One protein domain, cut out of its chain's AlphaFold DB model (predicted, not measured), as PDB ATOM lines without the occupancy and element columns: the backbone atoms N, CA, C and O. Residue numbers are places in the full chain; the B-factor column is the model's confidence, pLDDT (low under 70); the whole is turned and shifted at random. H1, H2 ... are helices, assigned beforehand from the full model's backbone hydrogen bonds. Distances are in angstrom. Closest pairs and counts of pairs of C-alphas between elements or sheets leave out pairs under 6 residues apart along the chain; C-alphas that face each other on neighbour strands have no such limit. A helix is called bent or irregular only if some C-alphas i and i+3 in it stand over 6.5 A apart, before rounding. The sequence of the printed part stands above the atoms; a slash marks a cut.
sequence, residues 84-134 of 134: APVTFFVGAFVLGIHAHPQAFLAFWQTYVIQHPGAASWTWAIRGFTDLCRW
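What this domain is: This is residues 84 to 134 of the 134 residues of an uncharacterized protein of Acidithiobacillus thiooxidans (UniProt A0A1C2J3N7). Two helices, H2 and H3, lie side by side as a hairpin, and H1 runs off from one end of it at about a right angle, making an L whose residues 84 to 93 stick out. The printed part has 51 residues with three named helices, H1, H2, H3 in chain order, and is all helix. It is only just compact, close to loose, with a radius of gyration of the C-alphas of 11.8 A, spanning 34 by 23 by 16 A.

Where its parts are: H1, residues 84 to 99, begins at C-alpha 84 (-59.197, -25.039, -38.098) and is 22.0 A long. H2, residues 101 to 114, is 20.3 A long. H3, residues 116 to 131, is 24.3 A long and ends at C-alpha 131 (-37.006, -25.421, -41.828). H3 is irregular, C-alphas 120 and 123 being 7.3 A apart, with a kink of 43 degrees near residue 123.

How they stand to each other: H1 is close to but not clearly touching H2, about perpendicular at 79 degrees; their closest C-alphas, Ile 97 and Phe 104, are 6.2 A apart. H1 is likewise close to but not clearly touching H3, at 85 degrees, with the closest C-alphas, Ile 97 and Thr 129, 6.7 A apart. H2 and H3 touch as a hairpin, opposite ways at a shallow tilt of 10 degrees, closest at C-alphas Val 112 and Ala 119, 5.4 A. Each O i to N i+4 pair is within hydrogen-bond range in H1 and H2, and 7 of 12 in H3.

The domain as a whole: The farthest C-alphas, Ala 84 and Pro 116, are 34.2 A apart. The printed part has no cut, both links are tight, and pLDDT is under 70 at residue 134.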
ATOM      1  N   ALA A  84     -59.421 -26.150 -37.186       82.62
ATOM      2  CA  ALA A  84     -59.197 -25.039 -38.098       82.62
ATOM      3  C   ALA A  84     -58.542 -23.829 -37.409       82.62
ATOM      4  O   ALA A  84     -57.541 -23.342 -37.940       82.62
ATOM      5  N   PRO A  85     -58.983 -23.379 -36.212       88.00
ATOM      6  CA  PRO A  85     -58.332 -22.268 -35.526       88.00
ATOM      7  C   PRO A  85     -56.894 -22.611 -35.144       88.00
ATOM      8  O   PRO A  85     -55.994 -21.820 -35.401       88.00
ATOM      9  N   VAL A  86     -56.651 -23.813 -34.608       88.56
ATOM     10  CA  VAL A  86     -55.300 -24.262 -34.238       88.56
ATOM     11  C   VAL A  86     -54.394 -24.305 -35.466       88.56
ATOM     12  O   VAL A  86     -53.306 -23.738 -35.437       88.56
ATOM     13  N   THR A  87     -54.849 -24.900 -36.570       88.38
ATOM     14  CA  THR A  87     -54.071 -24.937 -37.817       88.38
ATOM     15  C   THR A  87     -53.813 -23.544 -38.381       88.38
ATOM     16  O   THR A  87     -52.720 -23.288 -38.877       88.38
ATOM     17  N   PHE A  88     -54.775 -22.626 -38.260       90.69
ATOM     18  CA  PHE A  88     -54.618 -21.244 -38.697       90.69
ATOM     19  C   PHE A  88     -53.572 -20.505 -37.856       90.69
ATOM     20  O   PHE A  88     -52.675 -19.882 -38.416       90.69
ATOM     21  N   PHE A  89     -53.626 -20.626 -36.526       89.00
ATOM     22  CA  PHE A  89     -52.630 -20.031 -35.632       89.00
ATOM     23  C   PHE A  89     -51.232 -20.598 -35.871       89.00
ATOM     24  O   PHE A  89     -50.274 -19.834 -35.969       89.00
ATOM     25  N   VAL A  90     -51.108 -21.920 -36.011       88.69
ATOM     26  CA  VAL A  90     -49.828 -22.575 -36.312       88.69
ATOM     27  C   VAL A  90     -49.291 -22.109 -37.665       88.69
ATOM     28  O   VAL A  90     -48.123 -21.744 -37.762       88.69
ATOM     29  N   GLY A  91     -50.139 -22.053 -38.694       88.12
ATOM     30  CA  GLY A  91     -49.757 -21.557 -40.016       88.12
ATOM     31  C   GLY A  91     -49.297 -20.100 -39.982       88.12
ATOM     32  O   GLY A  91     -48.236 -19.779 -40.510       88.12
ATOM     33  N   ALA A  92     -50.043 -19.224 -39.304       89.88
ATOM     34  CA  ALA A  92     -49.678 -17.820 -39.133       89.88
ATOM     35  C   ALA A  92     -48.357 -17.654 -38.367       89.88
ATOM     36  O   ALA A  92     -47.534 -16.819 -38.733       89.88
ATOM     37  N   PHE A  93     -48.122 -18.474 -37.341       88.69
ATOM     38  CA  PHE A  93     -46.874 -18.482 -36.583       88.69
ATOM     39  C   PHE A  93     -45.680 -18.905 -37.449       88.69
ATOM     40  O   PHE A  93     -44.667 -18.208 -37.477       88.69
ATOM     41  N   VAL A  94     -45.818 -19.995 -38.211       90.38
ATOM     42  CA  VAL A  94     -44.787 -20.464 -39.154       90.38
ATOM     43  C   VAL A  94     -44.488 -19.399 -40.211       90.38
ATOM     44  O   VAL A  94     -43.322 -19.102 -40.462       90.38
ATOM     45  N   LEU A  95     -45.519 -18.774 -40.786       89.50
ATOM     46  CA  LEU A  95     -45.353 -17.678 -41.746       89.50
ATOM     47  C   LEU A  95     -44.684 -16.451 -41.116       89.50
ATOM     48  O   LEU A  95     -43.851 -15.816 -41.756       89.50
ATOM     49  N   GLY A  96     -44.998 -16.132 -39.860       88.06
ATOM     50  CA  GLY A  96     -44.338 -15.054 -39.126       88.06
ATOM     51  C   GLY A  96     -42.842 -15.309 -38.932       88.06
ATOM     52  O   GLY A  96     -42.029 -14.405 -39.128       88.06
ATOM     53  N   ILE A  97     -42.463 -16.549 -38.617       88.56
ATOM     54  CA  ILE A  97     -41.056 -16.959 -38.497       88.56
ATOM     55  C   ILE A  97     -40.361 -16.939 -39.854       88.56
ATOM     56  O   ILE A  97     -39.229 -16.472 -39.942       88.56
ATOM     57  N   HIS A  98     -41.037 -17.391 -40.909       89.12
ATOM     58  CA  HIS A  98     -40.525 -17.304 -42.274       89.12
ATOM     59  C   HIS A  98     -40.249 -15.849 -42.687       89.12
ATOM     60  O   HIS A  98     -39.178 -15.545 -43.209       89.12
ATOM     61  N   ALA A  99     -41.180 -14.932 -42.404       89.50
ATOM     62  CA  ALA A  99     -41.046 -13.518 -42.747       89.50
ATOM     63  C   ALA A  99     -39.941 -12.811 -41.942       89.50
ATOM     64  O   ALA A  99     -39.216 -11.968 -42.476       89.50
ATOM     65  N   HIS A 100     -39.793 -13.148 -40.656       89.94
ATOM     66  CA  HIS A 100     -38.867 -12.474 -39.740       89.94
ATOM     67  C   HIS A 100     -38.069 -13.453 -38.855       89.94
ATOM     68  O   HIS A 100     -38.162 -13.403 -37.623       89.94
ATOM     69  N   PRO A 101     -37.196 -14.295 -39.436       87.75
ATOM     70  CA  PRO A 101     -36.494 -15.346 -38.692       87.75
ATOM     71  C   PRO A 101     -35.530 -14.777 -37.642       87.75
ATOM     72  O   PRO A 101     -35.361 -15.342 -36.565       87.75
ATOM     73  N   GLN A 102     -34.932 -13.613 -37.919       89.12
ATOM     74  CA  GLN A 102     -34.004 -12.957 -36.995       89.12
ATOM     75  C   GLN A 102     -34.709 -12.423 -35.740       89.12
ATOM     76  O   GLN A 102     -34.165 -12.520 -34.642       89.12
ATOM     77  N   ALA A 103     -35.936 -11.907 -35.883       88.69
ATOM     78  CA  ALA A 103     -36.727 -11.431 -34.749       88.69
ATOM     79  C   ALA A 103     -37.121 -12.593 -33.824       88.69
ATOM     80  O   ALA A 103     -37.029 -12.474 -32.603       88.69
ATOM     81  N   PHE A 104     -37.479 -13.742 -34.405       90.62
ATOM     82  CA  PHE A 104     -37.791 -14.951 -33.648       90.62
ATOM     83  C   PHE A 104     -36.575 -15.500 -32.885       90.62
ATOM     84  O   PHE A 104     -36.680 -15.820 -31.700       90.62
ATOM     85  N   LEU A 105     -35.396 -15.545 -33.514       90.38
ATOM     86  CA  LEU A 105     -34.165 -15.985 -32.845       90.38
ATOM     87  C   LEU A 105     -33.717 -15.021 -31.737       90.38
ATOM     88  O   LEU A 105     -33.266 -15.477 -30.686       90.38
ATOM     89  N   ALA A 106     -33.865 -13.709 -31.936       90.75
ATOM     90  CA  ALA A 106     -33.573 -12.713 -30.905       90.75
ATOM     91  C   ALA A 106     -34.525 -12.844 -29.701       90.75
ATOM     92  O   ALA A 106     -34.092 -12.808 -28.545       90.75
ATOM     93  N   PHE A 107     -35.816 -13.073 -29.963       92.06
ATOM     94  CA  PHE A 107     -36.791 -13.393 -28.921       92.06
ATOM     95  C   PHE A 107     -36.395 -14.662 -28.154       92.06
ATOM     96  O   PHE A 107     -36.355 -14.650 -26.924       92.06
ATOM     97  N   TRP A 108     -36.017 -15.732 -28.860       93.19
ATOM     98  CA  TRP A 108     -35.560 -16.973 -28.235       93.19
ATOM     99  C   TRP A 108     -34.325 -16.770 -27.350       93.19
ATOM    100  O   TRP A 108     -34.282 -17.261 -26.226       93.19
ATOM    101  N   GLN A 109     -33.333 -16.009 -27.815       91.88
ATOM    102  CA  GLN A 109     -32.154 -15.684 -27.006       91.88
ATOM    103  C   GLN A 109     -32.530 -14.937 -25.724       91.88
ATOM    104  O   GLN A 109     -32.011 -15.250 -24.655       91.88
ATOM    105  N   THR A 110     -33.474 -14.001 -25.816       93.25
ATOM    106  CA  THR A 110     -33.975 -13.252 -24.657       93.25
ATOM    107  C   THR A 110     -34.692 -14.181 -23.672       93.25
ATOM    108  O   THR A 110     -34.469 -14.102 -22.465       93.25
ATOM    109  N   TYR A 111     -35.488 -15.118 -24.189       92.31
ATOM    110  CA  TYR A 111     -36.170 -16.137 -23.394       92.31
ATOM    111  C   TYR A 111     -35.186 -17.073 -22.676       92.31
ATOM    112  O   TYR A 111     -35.347 -17.338 -21.489       92.31
ATOM    113  N   VAL A 112     -34.127 -17.523 -23.353       94.19
ATOM    114  CA  VAL A 112     -33.085 -18.378 -22.757       94.19
ATOM    115  C   VAL A 112     -32.332 -17.667 -21.631       94.19
ATOM    116  O   VAL A 112     -32.009 -18.298 -20.628       94.19
ATOM    117  N   ILE A 113     -32.082 -16.361 -21.755       92.69
ATOM    118  CA  ILE A 113     -31.451 -15.571 -20.683       92.69
ATOM    119  C   ILE A 113     -32.330 -15.562 -19.424       92.69
ATOM    120  O   ILE A 113     -31.816 -15.674 -18.313       92.69
ATOM    121  N   GLN A 114     -33.651 -15.468 -19.591       94.38
ATOM    122  CA  GLN A 114     -34.613 -15.494 -18.482       94.38
ATOM    123  C   GLN A 114     -34.874 -16.915 -17.956       94.38
ATOM    124  O   GLN A 114     -35.193 -17.096 -16.781       94.38
ATOM    125  N   HIS A 115     -34.695 -17.930 -18.803       92.56
ATOM    126  CA  HIS A 115     -34.928 -19.336 -18.491       92.56
ATOM    127  C   HIS A 115     -33.747 -20.205 -18.949       92.56
ATOM    128  O   HIS A 115     -33.831 -20.869 -19.986       92.56
ATOM    129  N   PRO A 116     -32.657 -20.282 -18.161       89.75
ATOM    130  CA  PRO A 116     -31.434 -20.978 -18.570       89.75
ATOM    131  C   PRO A 116     -31.644 -22.454 -18.944       89.75
ATOM    132  O   PRO A 116     -30.960 -22.975 -19.822       89.75
ATOM    133  N   GLY A 117     -32.632 -23.130 -18.345       89.38
ATOM    134  CA  GLY A 117     -32.986 -24.517 -18.685       89.38
ATOM    135  C   GLY A 117     -33.488 -24.702 -20.125       89.38
ATOM    136  O   GLY A 117     -33.338 -25.784 -20.698       89.38
ATOM    137  N   ALA A 118     -34.005 -23.640 -20.747       88.94
ATOM    138  CA  ALA A 118     -34.427 -23.643 -22.143       88.94
ATOM    139  C   ALA A 118     -33.240 -23.599 -23.121       88.94
ATOM    140  O   ALA A 118     -33.412 -23.936 -24.289       88.94
ATOM    141  N   ALA A 119     -32.021 -23.264 -22.668       88.94
ATOM    142  CA  ALA A 119     -30.831 -23.229 -23.525       88.94
ATOM    143  C   ALA A 119     -30.597 -24.561 -24.256       88.94
ATOM    144  O   ALA A 119     -30.193 -24.565 -25.422       88.94
ATOM    145  N   SER A 120     -30.928 -25.678 -23.597       91.38
ATOM    146  CA  SER A 120     -30.834 -27.039 -24.137       91.38
ATOM    147  C   SER A 120     -31.692 -27.275 -25.387       91.38
ATOM    148  O   SER A 120     -31.396 -28.185 -26.154       91.38
ATOM    149  N   TRP A 121     -32.697 -26.433 -25.644       92.38
ATOM    150  CA  TRP A 121     -33.596 -26.510 -26.803       92.38
ATOM    151  C   TRP A 121     -33.172 -25.610 -27.970       92.38
ATOM    152  O   TRP A 121     -33.800 -25.618 -29.027       92.38
ATOM    153  N   THR A 122     -32.086 -24.847 -27.821       90.62
ATOM    154  CA  THR A 122     -31.645 -23.879 -28.841       90.62
ATOM    155  C   THR A 122     -31.318 -24.535 -30.182       90.62
ATOM    156  O   THR A 122     -31.558 -23.934 -31.227       90.62
ATOM    157  N   TRP A 123     -30.809 -25.771 -30.179       90.75
ATOM    158  CA  TRP A 123     -30.559 -26.524 -31.414       90.75
ATOM    159  C   TRP A 123     -31.863 -26.817 -32.171       90.75
ATOM    160  O   TRP A 123     -31.910 -26.644 -33.386       90.75
ATOM    161  N   ALA A 124     -32.932 -27.177 -31.455       90.50
ATOM    162  CA  ALA A 124     -34.235 -27.481 -32.037       90.50
ATOM    163  C   ALA A 124     -34.900 -26.216 -32.593       90.50
ATOM    164  O   ALA A 124     -35.446 -26.240 -33.691       90.50
ATOM    165  N   ILE A 125     -34.788 -25.090 -31.881       91.38
ATOM    166  CA  ILE A 125     -35.320 -23.797 -32.334       91.38
ATOM    167  C   ILE A 125     -34.581 -23.275 -33.569       91.38
ATOM    168  O   ILE A 125     -35.219 -22.755 -34.485       91.38
ATOM    169  N   ARG A 126     -33.255 -23.446 -33.639       87.25
ATOM    170  CA  ARG A 126     -32.490 -23.132 -34.854       87.25
ATOM    171  C   ARG A 126     -32.910 -24.021 -36.021       87.25
ATOM    172  O   ARG A 126     -33.283 -23.487 -37.055       87.25
ATOM    173  N   GLY A 127     -32.964 -25.341 -35.818       87.12
ATOM    174  CA  GLY A 127     -33.414 -26.281 -36.849       87.12
ATOM    175  C   GLY A 127     -34.834 -25.995 -37.346       87.12
ATOM    176  O   GLY A 127     -35.090 -26.031 -38.543       87.12
ATOM    177  N   PHE A 128     -35.751 -25.635 -36.446       88.12
ATOM    178  CA  PHE A 128     -37.104 -25.221 -36.809       88.12
ATOM    179  C   PHE A 128     -37.118 -23.914 -37.612       88.12
ATOM    180  O   PHE A 128     -37.782 -23.836 -38.639       88.12
ATOM    181  N   THR A 129     -36.351 -22.906 -37.189       88.62
ATOM    182  CA  THR A 129     -36.244 -21.635 -37.921       88.62
ATOM    183  C   THR A 129     -35.692 -21.852 -39.329       88.62
ATOM    184  O   THR A 129     -36.198 -21.255 -40.274       88.62
ATOM    185  N   ASP A 130     -34.694 -22.726 -39.484       86.12
ATOM    186  CA  ASP A 130     -34.121 -23.065 -40.788       86.12
ATOM    187  C   ASP A 130     -35.124 -23.824 -41.671       86.12
ATOM    188  O   ASP A 130     -35.271 -23.488 -42.843       86.12
ATOM    189  N   LEU A 131     -35.901 -24.762 -41.112       85.94
ATOM    190  CA  LEU A 131     -37.006 -25.421 -41.828       85.94
ATOM    191  C   LEU A 131     -38.079 -24.430 -42.293       85.94
ATOM    192  O   LEU A 131     -38.670 -24.605 -43.355       85.94
ATOM    193  N   CYS A 132     -38.336 -23.380 -41.515       85.81
ATOM    194  CA  CYS A 132     -39.296 -22.347 -41.882       85.81
ATOM    195  C   CYS A 132     -38.779 -21.393 -42.966       85.81
ATOM    196  O   CYS A 132     -39.577 -20.600 -43.450       85.81
ATOM    197  N   ARG A 133     -37.497 -21.418 -43.356       78.38
ATOM    198  CA  ARG A 133     -36.928 -20.451 -44.314       78.38
ATOM    199  C   ARG A 133     -37.135 -20.787 -45.793       78.38
ATOM    200  O   ARG A 133     -37.088 -19.831 -46.553       78.38
ATOM    201  N   TRP A 134     -37.456 -22.041 -46.133       59.38
ATOM    202  CA  TRP A 134     -37.637 -22.585 -47.497       59.38
ATOM    203  C   TRP A 134     -36.485 -22.307 -48.475       59.38
ATOM    204  O   TRP A 134     -36.295 -21.150 -48.906       59.38
TER     205      TRP A 134